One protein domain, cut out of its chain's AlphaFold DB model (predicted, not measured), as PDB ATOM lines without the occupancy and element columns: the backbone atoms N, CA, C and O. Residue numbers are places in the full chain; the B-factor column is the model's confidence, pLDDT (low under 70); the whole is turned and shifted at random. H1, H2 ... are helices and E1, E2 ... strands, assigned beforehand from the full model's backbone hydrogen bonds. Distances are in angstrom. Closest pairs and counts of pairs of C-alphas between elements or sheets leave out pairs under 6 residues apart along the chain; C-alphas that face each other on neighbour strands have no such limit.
ATOM      1  N   PHE A   9     488.613 459.069 499.528       77.94
ATOM      2  CA  PHE A   9     487.763 458.702 498.398       77.94
ATOM      3  C   PHE A   9     487.079 457.335 498.547       77.94
ATOM      4  O   PHE A   9     486.010 457.148 497.980       77.94
ATOM      5  N   LEU A  10     487.625 456.403 499.342       83.38
ATOM      6  CA  LEU A  10     487.011 455.086 499.590       83.38
ATOM      7  C   LEU A  10     485.711 455.168 500.405       83.38
ATOM      8  O   LEU A  10     485.022 454.167 500.580       83.38
ATOM      9  N   LYS A  11     485.398 456.348 500.944       86.38
ATOM     10  CA  LYS A  11     484.166 456.622 501.691       86.38
ATOM     11  C   LYS A  11     483.112 457.327 500.836       86.38
ATOM     12  O   LYS A  11     482.017 457.579 501.332       86.38
ATOM     13  N   LEU A  12     483.449 457.699 499.600       92.00
ATOM     14  CA  LEU A  12     482.544 458.441 498.731       92.00
ATOM     15  C   LEU A  12     481.524 457.487 498.103       92.00
ATOM     16  O   LEU A  12     481.924 456.468 497.548       92.00
ATOM     17  N   PRO A  13     480.222 457.802 498.143       93.88
ATOM     18  CA  PRO A  13     479.210 456.958 497.530       93.88
ATOM     19  C   PRO A  13     479.401 456.900 496.011       93.88
ATOM     20  O   PRO A  13     479.695 457.915 495.377       93.88
ATOM     21  N   VAL A  14     479.199 455.715 495.435       96.31
ATOM     22  CA  VAL A  14     479.192 455.493 493.984       96.31
ATOM     23  C   VAL A  14     477.754 455.578 493.483       96.31
ATOM     24  O   VAL A  14     476.886 454.836 493.941       96.31
ATOM     25  N   VAL A  15     477.502 456.485 492.546       96.06
ATOM     26  CA  VAL A  15     476.199 456.747 491.934       96.06
ATOM     27  C   VAL A  15     476.308 456.442 490.446       96.06
ATOM     28  O   VAL A  15     477.143 457.025 489.765       96.06
ATOM     29  N   LEU A  16     475.471 455.541 489.935       97.69
ATOM     30  CA  LEU A  16     475.435 455.196 488.514       97.69
ATOM     31  C   LEU A  16     474.296 455.947 487.814       97.69
ATOM     32  O   LEU A  16     473.209 456.082 488.380       97.69
ATOM     33  N   THR A  17     474.506 456.365 486.564       97.12
ATOM     34  CA  THR A  17     473.389 456.736 485.681       97.12
ATOM     35  C   THR A  17     472.496 455.527 485.424       97.12
ATOM     36  O   THR A  17     472.932 454.377 485.519       97.12
ATOM     37  N   SER A  18     471.242 455.764 485.033       96.56
ATOM     38  CA  SER A  18     470.334 454.677 484.648       96.56
ATOM     39  C   SER A  18     470.901 453.840 483.498       96.56
ATOM     40  O   SER A  18     470.763 452.622 483.508       96.56
ATOM     41  N   ARG A  19     471.592 454.471 482.538       96.38
ATOM     42  CA  ARG A  19     472.236 453.767 481.420       96.38
ATOM     43  C   ARG A  19     473.443 452.955 481.879       96.38
ATOM     44  O   ARG A  19     473.560 451.793 481.503       96.38
ATOM     45  N   ALA A  20     474.303 453.517 482.730       97.38
ATOM     46  CA  ALA A  20     475.425 452.775 483.301       97.38
ATOM     47  C   ALA A  20     474.949 451.590 484.153       97.38
ATOM     48  O   ALA A  20     475.521 450.509 484.058       97.38
ATOM     49  N   TRP A  21     473.876 451.752 484.932       97.38
ATOM     50  CA  TRP A  21     473.251 450.650 485.664       97.38
ATOM     51  C   TRP A  21     472.730 449.561 484.723       97.38
ATOM     52  O   TRP A  21     473.035 448.383 484.924       97.38
ATOM     53  N   GLN A  22     471.978 449.953 483.692       96.06
ATOM     54  CA  GLN A  22     471.407 449.025 482.717       96.06
ATOM     55  C   GLN A  22     472.493 448.195 482.026       96.06
ATOM     56  O   GLN A  22     472.347 446.987 481.866       96.06
ATOM     57  N   GLU A  23     473.601 448.827 481.646       95.81
ATOM     58  CA  GLU A  23     474.674 448.133 480.945       95.81
ATOM     59  C   GLU A  23     475.581 447.340 481.896       95.81
ATOM     60  O   GLU A  23     475.942 446.201 481.598       95.81
ATOM     61  N   ALA A  24     475.972 447.904 483.038       96.06
ATOM     62  CA  ALA A  24     477.006 447.310 483.884       96.06
ATOM     63  C   ALA A  24     476.466 446.334 484.939       96.06
ATOM     64  O   ALA A  24     477.169 445.395 485.308       96.06
ATOM     65  N   VAL A  25     475.243 446.546 485.437       95.81
ATOM     66  CA  VAL A  25     474.728 445.855 486.633       95.81
ATOM     67  C   VAL A  25     473.486 445.028 486.337       95.81
ATOM     68  O   VAL A  25     473.387 443.890 486.798       95.81
ATOM     69  N   HIS A  26     472.546 445.578 485.570       94.31
ATOM     70  CA  HIS A  26     471.277 444.920 485.292       94.31
ATOM     71  C   HIS A  26     471.456 443.587 484.550       94.31
ATOM     72  O   HIS A  26     472.384 443.383 483.762       94.31
ATOM     73  N   LEU A  27     470.529 442.681 484.843       92.75
ATOM     74  CA  LEU A  27     470.370 441.365 484.252       92.75
ATOM     75  C   LEU A  27     468.874 441.145 484.036       92.75
ATOM     76  O   LEU A  27     468.117 441.200 485.008       92.75
ATOM     77  N   GLU A  28     468.459 440.891 482.797       90.44
ATOM     78  CA  GLU A  28     467.039 440.733 482.450       90.44
ATOM     79  C   GLU A  28     466.439 439.485 483.109       90.44
ATOM     80  O   GLU A  28     465.383 439.545 483.734       90.44
ATOM     81  N   ASN A  29     467.166 438.368 483.039       86.69
ATOM     82  CA  ASN A  29     466.781 437.081 483.617       86.69
ATOM     83  C   ASN A  29     467.764 436.677 484.723       86.69
ATOM     84  O   ASN A  29     468.400 435.624 484.655       86.69
ATOM     85  N   ALA A  30     467.953 437.551 485.718       84.94
ATOM     86  CA  ALA A  30     468.863 437.277 486.827       84.94
ATOM     87  C   ALA A  30     468.447 435.980 487.556       84.94
ATOM     88  O   ALA A  30     467.317 435.905 488.043       84.94
ATOM     89  N   PRO A  31     469.331 434.970 487.663       84.00
ATOM     90  CA  PRO A  31     468.990 433.711 488.325       84.00
ATOM     91  C   PRO A  31     468.760 433.906 489.828       84.00
ATOM     92  O   PRO A  31     467.946 433.210 490.430       84.00
ATOM     93  N   ASP A  32     469.471 434.864 490.425       88.88
ATOM     94  CA  ASP A  32     469.364 435.253 491.824       88.88
ATOM     95  C   ASP A  32     469.898 436.681 492.057       88.88
ATOM     96  O   ASP A  32     470.409 437.361 491.158       88.88
ATOM     97  N   THR A  33     469.787 437.147 493.301       90.88
ATOM     98  CA  THR A  33     470.327 438.443 493.730       90.88
ATOM     99  C   THR A  33     471.856 438.461 493.785       90.88
ATOM    100  O   THR A  33     472.449 439.539 493.699       90.88
ATOM    101  N   ALA A  34     472.510 437.300 493.889       94.12
ATOM    102  CA  ALA A  34     473.965 437.206 493.926       94.12
ATOM    103  C   ALA A  34     474.575 437.596 492.574       94.12
ATOM    104  O   ALA A  34     475.584 438.299 492.547       94.12
ATOM    105  N   ALA A  35     473.937 437.244 491.456       90.94
ATOM    106  CA  ALA A  35     474.379 437.643 490.122       90.94
ATOM    107  C   ALA A  35     474.422 439.174 489.954       90.94
ATOM    108  O   ALA A  35     475.417 439.719 489.471       90.94
ATOM    109  N   ILE A  36     473.379 439.873 490.412       93.38
ATOM    110  CA  ILE A  36     473.321 441.343 490.403       93.38
ATOM    111  C   ILE A  36     474.367 441.919 491.371       93.38
ATOM    112  O   ILE A  36     475.111 442.831 491.008       93.38
ATOM    113  N   SER A  37     474.468 441.359 492.582       95.69
ATOM    114  CA  SER A  37     475.438 441.784 493.599       95.69
ATOM    115  C   SER A  37     476.881 441.672 493.107       95.69
ATOM    116  O   SER A  37     477.681 442.575 493.347       95.69
ATOM    117  N   ASN A  38     477.219 440.597 492.395       94.69
ATOM    118  CA  ASN A  38     478.546 440.393 491.823       94.69
ATOM    119  C   ASN A  38     478.863 441.467 490.777       94.69
ATOM    120  O   ASN A  38     479.897 442.119 490.880       94.69
ATOM    121  N   ARG A  39     477.941 441.733 489.839       95.31
ATOM    122  CA  ARG A  39     478.131 442.788 488.828       95.31
ATOM    123  C   ARG A  39     478.287 444.172 489.459       95.31
ATOM    124  O   ARG A  39     479.185 444.922 489.086       95.31
ATOM    125  N   LEU A  40     477.460 444.502 490.453       97.00
ATOM    126  CA  LEU A  40     477.589 445.758 491.196       97.00
ATOM    127  C   LEU A  40     478.938 445.846 491.926       97.00
ATOM    128  O   LEU A  40     479.583 446.895 491.909       97.00
ATOM    129  N   SER A  41     479.376 444.745 492.537       96.56
ATOM    130  CA  SER A  41     480.652 444.687 493.254       96.56
ATOM    131  C   SER A  41     481.834 444.904 492.313       96.56
ATOM    132  O   SER A  41     482.737 445.662 492.658       96.56
ATOM    133  N   ASP A  42     481.801 444.325 491.110       96.38
ATOM    134  CA  ASP A  42     482.833 444.519 490.085       96.38
ATOM    135  C   ASP A  42     482.946 445.988 489.652       96.38
ATOM    136  O   ASP A  42     484.058 446.512 489.508       96.38
ATOM    137  N   VAL A  43     481.806 446.677 489.489       97.06
ATOM    138  CA  VAL A  43     481.773 448.115 489.179       97.06
ATOM    139  C   VAL A  43     482.396 448.923 490.314       97.06
ATOM    140  O   VAL A  43     483.336 449.684 490.080       97.06
ATOM    141  N   VAL A  44     481.907 448.749 491.545       96.81
ATOM    142  CA  VAL A  44     482.365 449.518 492.715       96.81
ATOM    143  C   VAL A  44     483.849 449.274 492.990       96.81
ATOM    144  O   VAL A  44     484.605 450.223 493.212       96.81
ATOM    145  N   TRP A  45     484.291 448.017 492.922       96.06
ATOM    146  CA  TRP A  45     485.700 447.649 493.050       96.06
ATOM    147  C   TRP A  45     486.562 448.352 492.002       96.06
ATOM    148  O   TRP A  45     487.594 448.936 492.335       96.06
ATOM    149  N   THR A  46     486.130 448.323 490.741       96.88
ATOM    150  CA  THR A  46     486.877 448.938 489.644       96.88
ATOM    151  C   THR A  46     486.966 450.452 489.816       96.88
ATOM    152  O   THR A  46     488.061 450.996 489.721       96.88
ATOM    153  N   VAL A  47     485.871 451.124 490.179       96.38
ATOM    154  CA  VAL A  47     485.859 452.571 490.463       96.38
ATOM    155  C   VAL A  47     486.905 452.948 491.514       96.38
ATOM    156  O   VAL A  47     487.720 453.844 491.290       96.38
ATOM    157  N   TYR A  48     486.921 452.252 492.654       95.25
ATOM    158  CA  TYR A  48     487.885 452.555 493.712       95.25
ATOM    159  C   TYR A  48     489.319 452.192 493.336       95.25
ATOM    160  O   TYR A  48     490.243 452.902 493.737       95.25
ATOM    161  N   ARG A  49     489.518 451.125 492.558       94.75
ATOM    162  CA  ARG A  49     490.835 450.747 492.037       94.75
ATOM    163  C   ARG A  49     491.398 451.828 491.112       94.75
ATOM    164  O   ARG A  49     492.552 452.209 491.277       94.75
ATOM    165  N   GLU A  50     490.599 452.344 490.182       94.38
ATOM    166  CA  GLU A  50     491.052 453.396 489.262       94.38
ATOM    167  C   GLU A  50     491.372 454.701 490.007       94.38
ATOM    168  O   GLU A  50     492.409 455.318 489.762       94.38
ATOM    169  N   LEU A  51     490.551 455.080 490.993       91.94
ATOM    170  CA  LEU A  51     490.850 456.223 491.863       91.94
ATOM    171  C   LEU A  51     492.098 456.017 492.715       91.94
ATOM    172  O   LEU A  51     492.811 456.976 492.983       91.94
ATOM    173  N   TYR A  52     492.380 454.791 493.144       92.00
ATOM    174  CA  TYR A  52     493.604 454.503 493.879       92.00
ATOM    175  C   TYR A  52     494.853 454.772 493.034       92.00
ATOM    176  O   TYR A  52     495.843 455.284 493.558       92.00
ATOM    177  N   PHE A  53     494.801 454.488 491.731       91.38
ATOM    178  CA  PHE A  53     495.892 454.816 490.812       91.38
ATOM    179  C   PHE A  53     495.961 456.305 490.456       91.38
ATOM    180  O   PHE A  53     497.036 456.794 490.113       91.38
ATOM    181  N   GLN A  54     494.837 457.022 490.530       90.31
ATOM    182  CA  GLN A  54     494.716 458.424 490.119       90.31
ATOM    183  C   GLN A  54     493.906 459.246 491.148       90.31
ATOM    184  O   GLN A  54     492.809 459.722 490.843       90.31
ATOM    185  N   PRO A  55     494.414 459.425 492.386       87.12
ATOM    186  CA  PRO A  55     493.629 459.958 493.509       87.12
ATOM    187  C   PRO A  55     493.205 461.423 493.344       87.12
ATOM    188  O   PRO A  55     492.172 461.835 493.891       87.12
ATOM    189  N   ASP A  56     493.979 462.185 492.572       87.56
ATOM    190  CA  ASP A  56     493.782 463.617 492.333       87.56
ATOM    191  C   ASP A  56     492.905 463.905 491.102       87.56
ATOM    192  O   ASP A  56     492.531 465.053 490.860       87.56
ATOM    193  N   CYS A  57     492.536 462.879 490.327       88.56
ATOM    194  CA  CYS A  57     491.675 463.053 489.163       88.56
ATOM    195  C   CYS A  57     490.232 463.363 489.578       88.56
ATOM    196  O   CYS A  57     489.601 462.638 490.352       88.56
ATOM    197  N   THR A  58     489.686 464.435 489.006       90.12
ATOM    198  CA  THR A  58     488.267 464.802 489.125       90.12
ATOM    199  C   THR A  58     487.396 464.071 488.109       90.12
ATOM    200  O   THR A  58     486.213 463.873 488.360       90.12
ATOM    201  N   SER A  59     487.974 463.632 486.989       94.31
ATOM    202  CA  SER A  59     487.320 462.808 485.976       94.31
ATOM    203  C   SER A  59     488.322 461.836 485.360       94.31
ATOM    204  O   SER A  59     489.463 462.217 485.100       94.31
ATOM    205  N   LEU A  60     487.892 460.606 485.072       95.25
ATOM    206  CA  LEU A  60     488.675 459.627 484.310       95.25
ATOM    207  C   LEU A  60     487.768 458.689 483.508       95.25
ATOM    208  O   LEU A  60     486.627 458.439 483.890       95.25
ATOM    209  N   ASN A  61     488.289 458.161 482.400       96.62
ATOM    210  CA  ASN A  61     487.643 457.086 481.651       96.62
ATOM    211  C   ASN A  61     488.237 455.751 482.088       96.62
ATOM    212  O   ASN A  61     489.451 455.639 482.263       96.62
ATOM    213  N   PHE A  62     487.390 454.743 482.217       96.31
ATOM    214  CA  PHE A  62     487.793 453.386 482.550       96.31
ATOM    215  C   PHE A  62     486.869 452.395 481.856       96.31
ATOM    216  O   PHE A  62     485.905 452.781 481.201       96.31
ATOM    217  N   GLY A  63     487.138 451.107 482.005       96.00
ATOM    218  CA  GLY A  63     486.192 450.108 481.553       96.00
ATOM    219  C   GLY A  63     486.331 448.797 482.289       96.00
ATOM    220  O   GLY A  63     487.244 448.593 483.095       96.00
ATOM    221  N   LEU A  64     485.373 447.921 482.029       96.00
ATOM    222  CA  LEU A  64     485.330 446.582 482.594       96.00
ATOM    223  C   LEU A  64     484.742 445.602 481.584       96.00
ATOM    224  O   LEU A  64     483.916 445.958 480.744       96.00
ATOM    225  N   TYR A  65     485.172 444.349 481.689       94.69
ATOM    226  CA  TYR A  65     484.602 443.246 480.931       94.69
ATOM    227  C   TYR A  65     483.343 442.742 481.624       94.69
ATOM    228  O   TYR A  65     483.414 442.265 482.757       94.69
ATOM    229  N   ARG A  66     482.210 442.792 480.928       92.25
ATOM    230  CA  ARG A  66     480.908 442.335 481.432       92.25
ATOM    231  C   ARG A  66     480.262 441.337 480.485       92.25
ATOM    232  O   ARG A  66     480.548 441.321 479.295       92.25
ATOM    233  N   LEU A  67     479.334 440.555 481.010       90.31
ATOM    234  CA  LEU A  67     478.342 439.874 480.182       90.31
ATOM    235  C   LEU A  67     477.245 440.879 479.792       90.31
ATOM    236  O   LEU A  67     476.948 441.799 480.561       90.31
ATOM    237  N   LEU A  68     476.625 440.704 478.623       90.62
ATOM    238  CA  LEU A  68     475.502 441.557 478.210       90.62
ATOM    239  C   LEU A  68     474.311 441.425 479.184       90.62
ATOM    240  O   LEU A  68     474.234 440.439 479.928       90.62
ATOM    241  N   PRO A  69     473.391 442.406 479.228       88.44
ATOM    242  CA  PRO A  69     472.268 442.387 480.168       88.44
ATOM    243  C   PRO A  69     471.294 441.230 479.915       88.44
ATOM    244  O   PRO A  69     470.764 440.673 480.875       88.44
ATOM    245  N   SER A  70     471.121 440.819 478.653       86.75
ATOM    246  CA  SER A  70     470.246 439.697 478.290       86.75
ATOM    247  C   SER A  70     470.785 438.341 478.756       86.75
ATOM    248  O   SER A  70     470.022 437.421 479.028       86.75
ATOM    249  N   GLY A  71     472.109 438.220 478.917       78.75
ATOM    250  CA  GLY A  71     472.765 436.983 479.348       78.75
ATOM    251  C   GLY A  71     472.862 435.894 478.272       78.75
ATOM    252  O   GLY A  71     473.400 434.828 478.556       78.75
ATOM    253  N   ASP A  72     472.409 436.161 477.043       79.00
ATOM    254  CA  ASP A  72     472.353 435.162 475.959       79.00
ATOM    255  C   ASP A  72     473.724 434.822 475.362       79.00
ATOM    256  O   ASP A  72     473.888 433.814 474.675       79.00
ATOM    257  N   CYS A  73     474.717 435.678 475.602       76.75
ATOM    258  CA  CYS A  73     476.072 435.503 475.112       76.75
ATOM    259  C   CYS A  73     477.029 435.251 476.288       76.75
ATOM    260  O   CYS A  73     477.100 436.091 477.192       76.75
ATOM    261  N   PRO A  74     477.784 434.134 476.288       78.94
ATOM    262  CA  PRO A  74     478.774 433.855 477.325       78.94
ATOM    263  C   PRO A  74     480.037 434.721 477.185       78.94
ATOM    264  O   PRO A  74     480.855 434.756 478.108       78.94
ATOM    265  N   ASP A  75     480.208 435.409 476.051       87.94
ATOM    266  CA  ASP A  75     481.362 436.265 475.812       87.94
ATOM    267  C   ASP A  75     481.280 437.546 476.637       87.94
ATOM    268  O   ASP A  75     480.215 438.125 476.876       87.94
ATOM    269  N   ARG A  76     482.454 438.004 477.073       89.38
ATOM    270  CA  ARG A  76     482.575 439.263 477.794       89.38
ATOM    271  C   ARG A  76     482.841 440.402 476.826       89.38
ATOM    272  O   ARG A  76     483.775 440.353 476.033       89.38
ATOM    273  N   TYR A  77     482.072 441.465 476.982       93.25
ATOM    274  CA  TYR A  77     482.172 442.684 476.203       93.25
ATOM    275  C   TYR A  77     482.825 443.774 477.038       93.25
ATOM    276  O   TYR A  77     482.534 443.927 478.229       93.25
ATOM    277  N   TRP A  78     483.714 444.527 476.397       96.06
ATOM    278  CA  TRP A  78     484.276 445.729 476.990       96.06
ATOM    279  C   TRP A  78     483.187 446.797 477.110       96.06
ATOM    280  O   TRP A  78     482.485 447.084 476.139       96.06
ATOM    281  N   LEU A  79     483.039 447.369 478.303       97.00
ATOM    282  CA  LEU A  79     482.173 448.513 478.553       97.00
ATOM    283  C   LEU A  79     483.024 449.717 478.944       97.00
ATOM    284  O   LEU A  79     483.657 449.698 479.998       97.00
ATOM    285  N   ASP A  80     482.994 450.759 478.115       97.56
ATOM    286  CA  ASP A  80     483.626 452.040 478.415       97.56
ATOM    287  C   ASP A  80     482.728 452.908 479.308       97.56
ATOM    288  O   ASP A  80     481.595 453.263 478.963       97.56
ATOM    289  N   LEU A  81     483.276 453.297 480.452       98.00
ATOM    290  CA  LEU A  81     482.642 454.107 481.482       98.00
ATOM    291  C   LEU A  81     483.451 455.380 481.743       98.00
ATOM    292  O   LEU A  81     484.654 455.469 481.474       98.00
ATOM    293  N   LYS A  82     482.773 456.367 482.313       97.44
ATOM    294  CA  LYS A  82     483.363 457.603 482.810       97.44
ATOM    295  C   LYS A  82     483.059 457.720 484.294       97.44
ATOM    296  O   LYS A  82     481.943 457.447 484.728       97.44
ATOM    297  N   LEU A  83     484.065 458.108 485.064       96.62
ATOM    298  CA  LEU A  83     483.961 458.429 486.478       96.62
ATOM    299  C   LEU A  83     484.185 459.926 486.665       96.62
ATOM    300  O   LEU A  83     485.181 460.451 486.174       96.62
ATOM    301  N   GLU A  84     483.312 460.579 487.426       95.38
ATOM    302  CA  GLU A  84     483.422 461.987 487.814       95.38
ATOM    303  C   GLU A  84     483.247 462.139 489.326       95.38
ATOM    304  O   GLU A  84     482.317 461.595 489.916       95.38
ATOM    305  N   ARG A  85     484.130 462.896 489.977       93.19
ATOM    306  CA  ARG A  85     483.954 463.304 491.372       93.19
ATOM    307  C   ARG A  85     483.131 464.586 491.391       93.19
ATOM    308  O   ARG A  85     483.623 465.634 490.978       93.19
ATOM    309  N   ILE A  86     481.904 464.499 491.886       92.50
ATOM    310  CA  ILE A  86     480.979 465.631 491.944       92.50
ATOM    311  C   ILE A  86     480.914 466.173 493.368       92.50
ATOM    312  O   ILE A  86     480.871 465.408 494.333       92.50
ATOM    313  N   GLU A  87     480.891 467.498 493.479       90.75
ATOM    314  CA  GLU A  87     480.564 468.220 494.704       90.75
ATOM    315  C   GLU A  87     479.099 468.668 494.644       90.75
ATOM    316  O   GLU A  87     478.714 469.466 493.789       90.75
ATOM    317  N   SER A  88     478.270 468.135 495.541       83.44
ATOM    318  CA  SER A  88     476.898 468.595 495.759       83.44
ATOM    319  C   SER A  88     476.885 469.731 496.792       83.44
ATOM    320  O   SER A  88     477.671 469.692 497.748       83.44
ATOM    321  N   PRO A  89     475.976 470.718 496.674       78.94
ATOM    322  CA  PRO A  89     475.901 471.832 497.617       78.94
ATOM    323  C   PRO A  89     475.688 471.380 499.074       78.94
ATOM    324  O   PRO A  89     474.864 470.500 499.324       78.94
ATOM    325  N   PRO A  90     476.288 472.085 500.045       77.50
ATOM    326  CA  PRO A  90     477.723 472.255 500.226       77.50
ATOM    327  C   PRO A  90     478.328 471.083 501.028       77.50
ATOM    328  O   PRO A  90     477.857 470.754 502.118       77.50
ATOM    329  N   GLY A  91     479.427 470.509 500.523       75.25
ATOM    330  CA  GLY A  91     480.310 469.601 501.271       75.25
ATOM    331  C   GLY A  91     480.053 468.100 501.106       75.25
ATOM    332  O   GLY A  91     480.735 467.299 501.750       75.25
ATOM    333  N   VAL A  92     479.108 467.693 500.252       82.88
ATOM    334  CA  VAL A  92     478.862 466.274 499.955       82.88
ATOM    335  C   VAL A  92     479.526 465.913 498.635       82.88
ATOM    336  O   VAL A  92     479.143 466.413 497.582       82.88
ATOM    337  N   PHE A  93     480.500 465.010 498.691       90.44
ATOM    338  CA  PHE A  93     481.169 464.482 497.507       90.44
ATOM    339  C   PHE A  93     480.629 463.098 497.165       90.44
ATOM    340  O   PHE A  93     480.388 462.287 498.059       90.44
ATOM    341  N   TYR A  94     480.490 462.810 495.876       93.75
ATOM    342  CA  TYR A  94     480.151 461.476 495.390       93.75
ATOM    343  C   TYR A  94     480.864 461.158 494.077       93.75
ATOM    344  O   TYR A  94     481.387 462.038 493.389       93.75
ATOM    345  N   LEU A  95     480.920 459.869 493.765       95.75
ATOM    346  CA  LEU A  95     481.539 459.305 492.576       95.75
ATOM    347  C   LEU A  95     480.441 458.976 491.572       95.75
ATOM    348  O   LEU A  95     479.679 458.035 491.769       95.75
ATOM    349  N   TYR A  96     480.337 459.770 490.520       96.31
ATOM    350  CA  TYR A  96     479.326 459.630 489.487       96.31
ATOM    351  C   TYR A  96     479.862 458.801 488.323       96.31
ATOM    352  O   TYR A  96     480.897 459.136 487.751       96.31
ATOM    353  N   VAL A  97     479.176 457.711 487.990       97.62
ATOM    354  CA  VAL A  97     479.562 456.769 486.938       97.62
ATOM    355  C   VAL A  97     478.525 456.796 485.824       97.62
ATOM    356  O   VAL A  97     477.353 456.493 486.051       97.62
ATOM    357  N   SER A  98     478.969 457.115 484.615       97.81
ATOM    358  CA  SER A  98     478.155 457.158 483.397       97.81
ATOM    359  C   SER A  98     478.801 456.335 482.282       97.81
ATOM    360  O   SER A  98     479.950 455.895 482.405       97.81
ATOM    361  N   LEU A  99     478.082 456.104 481.179       97.31
ATOM    362  CA  LEU A  99     478.746 455.589 479.976       97.31
ATOM    363  C   LEU A  99     479.699 456.659 479.435       97.31
ATOM    364  O   LEU A  99     479.387 457.847 479.475       97.31
ATOM    365  N   LYS A 100     480.836 456.257 478.864       95.56
ATOM    366  CA  LYS A 100     481.815 457.210 478.309       95.56
ATOM    367  C   LYS A 100     481.217 458.157 477.258       95.56
ATOM    368  O   LYS A 100     481.615 459.313 477.168       95.56
TER     369      LYS A 100
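Overview. This is residues 9 to 100 of the 108 residues of an uncharacterized protein of Pseudomonas fluorescens (UniProt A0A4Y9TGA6). One strongly twisted sheet of four strands makes a wall, with the long helix H2 laid across one face and the short helix H1 packed on that same face near H2's first half. The hairpin E2 and E3 and the hairpin E3 and E4 reach toward opposite ends of the long axis. The printed part has 92 residues, with four named strands and two named helices in the order E1 H1 H2 E2 E3 E4; the mixed sheet runs E1 E4 E3 E2, and the class is mixed, helices and strands. It is compact, with a radius of gyration of the C-alphas of 13.7 A and spans of 43 by 21 by 19 A.

Arrangement. In the sheet, E3, residues 77 to 88, and E4, residues 92 to 99, are inner strands and form an antiparallel hairpin, with N 84 and O 96 at 2.8 A, within hydrogen-bond range. E2, residues 59 to 66, is an edge strand and forms a hairpin with E3, with N 62 and O 81 at 2.9 A. These three make a meander, each strand the antiparallel neighbour of the one before. At the other edge E1, residues 14 to 16, is parallel to E4, with N 15 and O 95 at 2.8 A. H2, residues 33 to 53, is on the sheet at a height of 6.7 A, over E3, and runs across the strands, at 68 degrees to E3 on the local plane. The closest C-alphas of H2 and E2 are those of Glu 50 and Phe 62, 7.5 A apart. H1, residues 18 to 24, is on the same face at a height of 6.4 A; its closest C-alpha to E4 is that of Ala 20, 5.2 A from that of Ser 98. With its residues 39 to 43 alone, H2 only just touches H1, with 3 pairs of C-alphas within 8 A, the closest being Ala 24 and Arg 39 at 6.8 A; their lines are about perpendicular at 86 degrees. E1, H1 H2, E2 form a split strand-helix-strand unit, two strands of one sheet that are not neighbours, with the helices between them along the chain and E4 and E3 between them in the sheet, and its crossover is left-handed. In H1 and H2 every O i to N i+4 pair is within hydrogen-bond range.

Along the chain. E1 begins at C-alpha 14, (479.192, 455.493, 493.984), and measures 6.6 A; H1 measures 10.0 A. H2 spans 30.5 A from C-alpha 33 at (470.327, 438.443, 493.730). E2 is 21.9 A long, E3 32.9 A, and E4 22.7 A, ending at C-alpha 99, (478.746, 455.589, 479.976).

Size, cuts and confidence. The C-alphas farthest apart, those of Pro 74 and Pro 90, are 44.7 A apart, and the outline is only just a rod. The printed part has no cut and no long link. Its mean pLDDT is 92.0, and no printed residue is under 70.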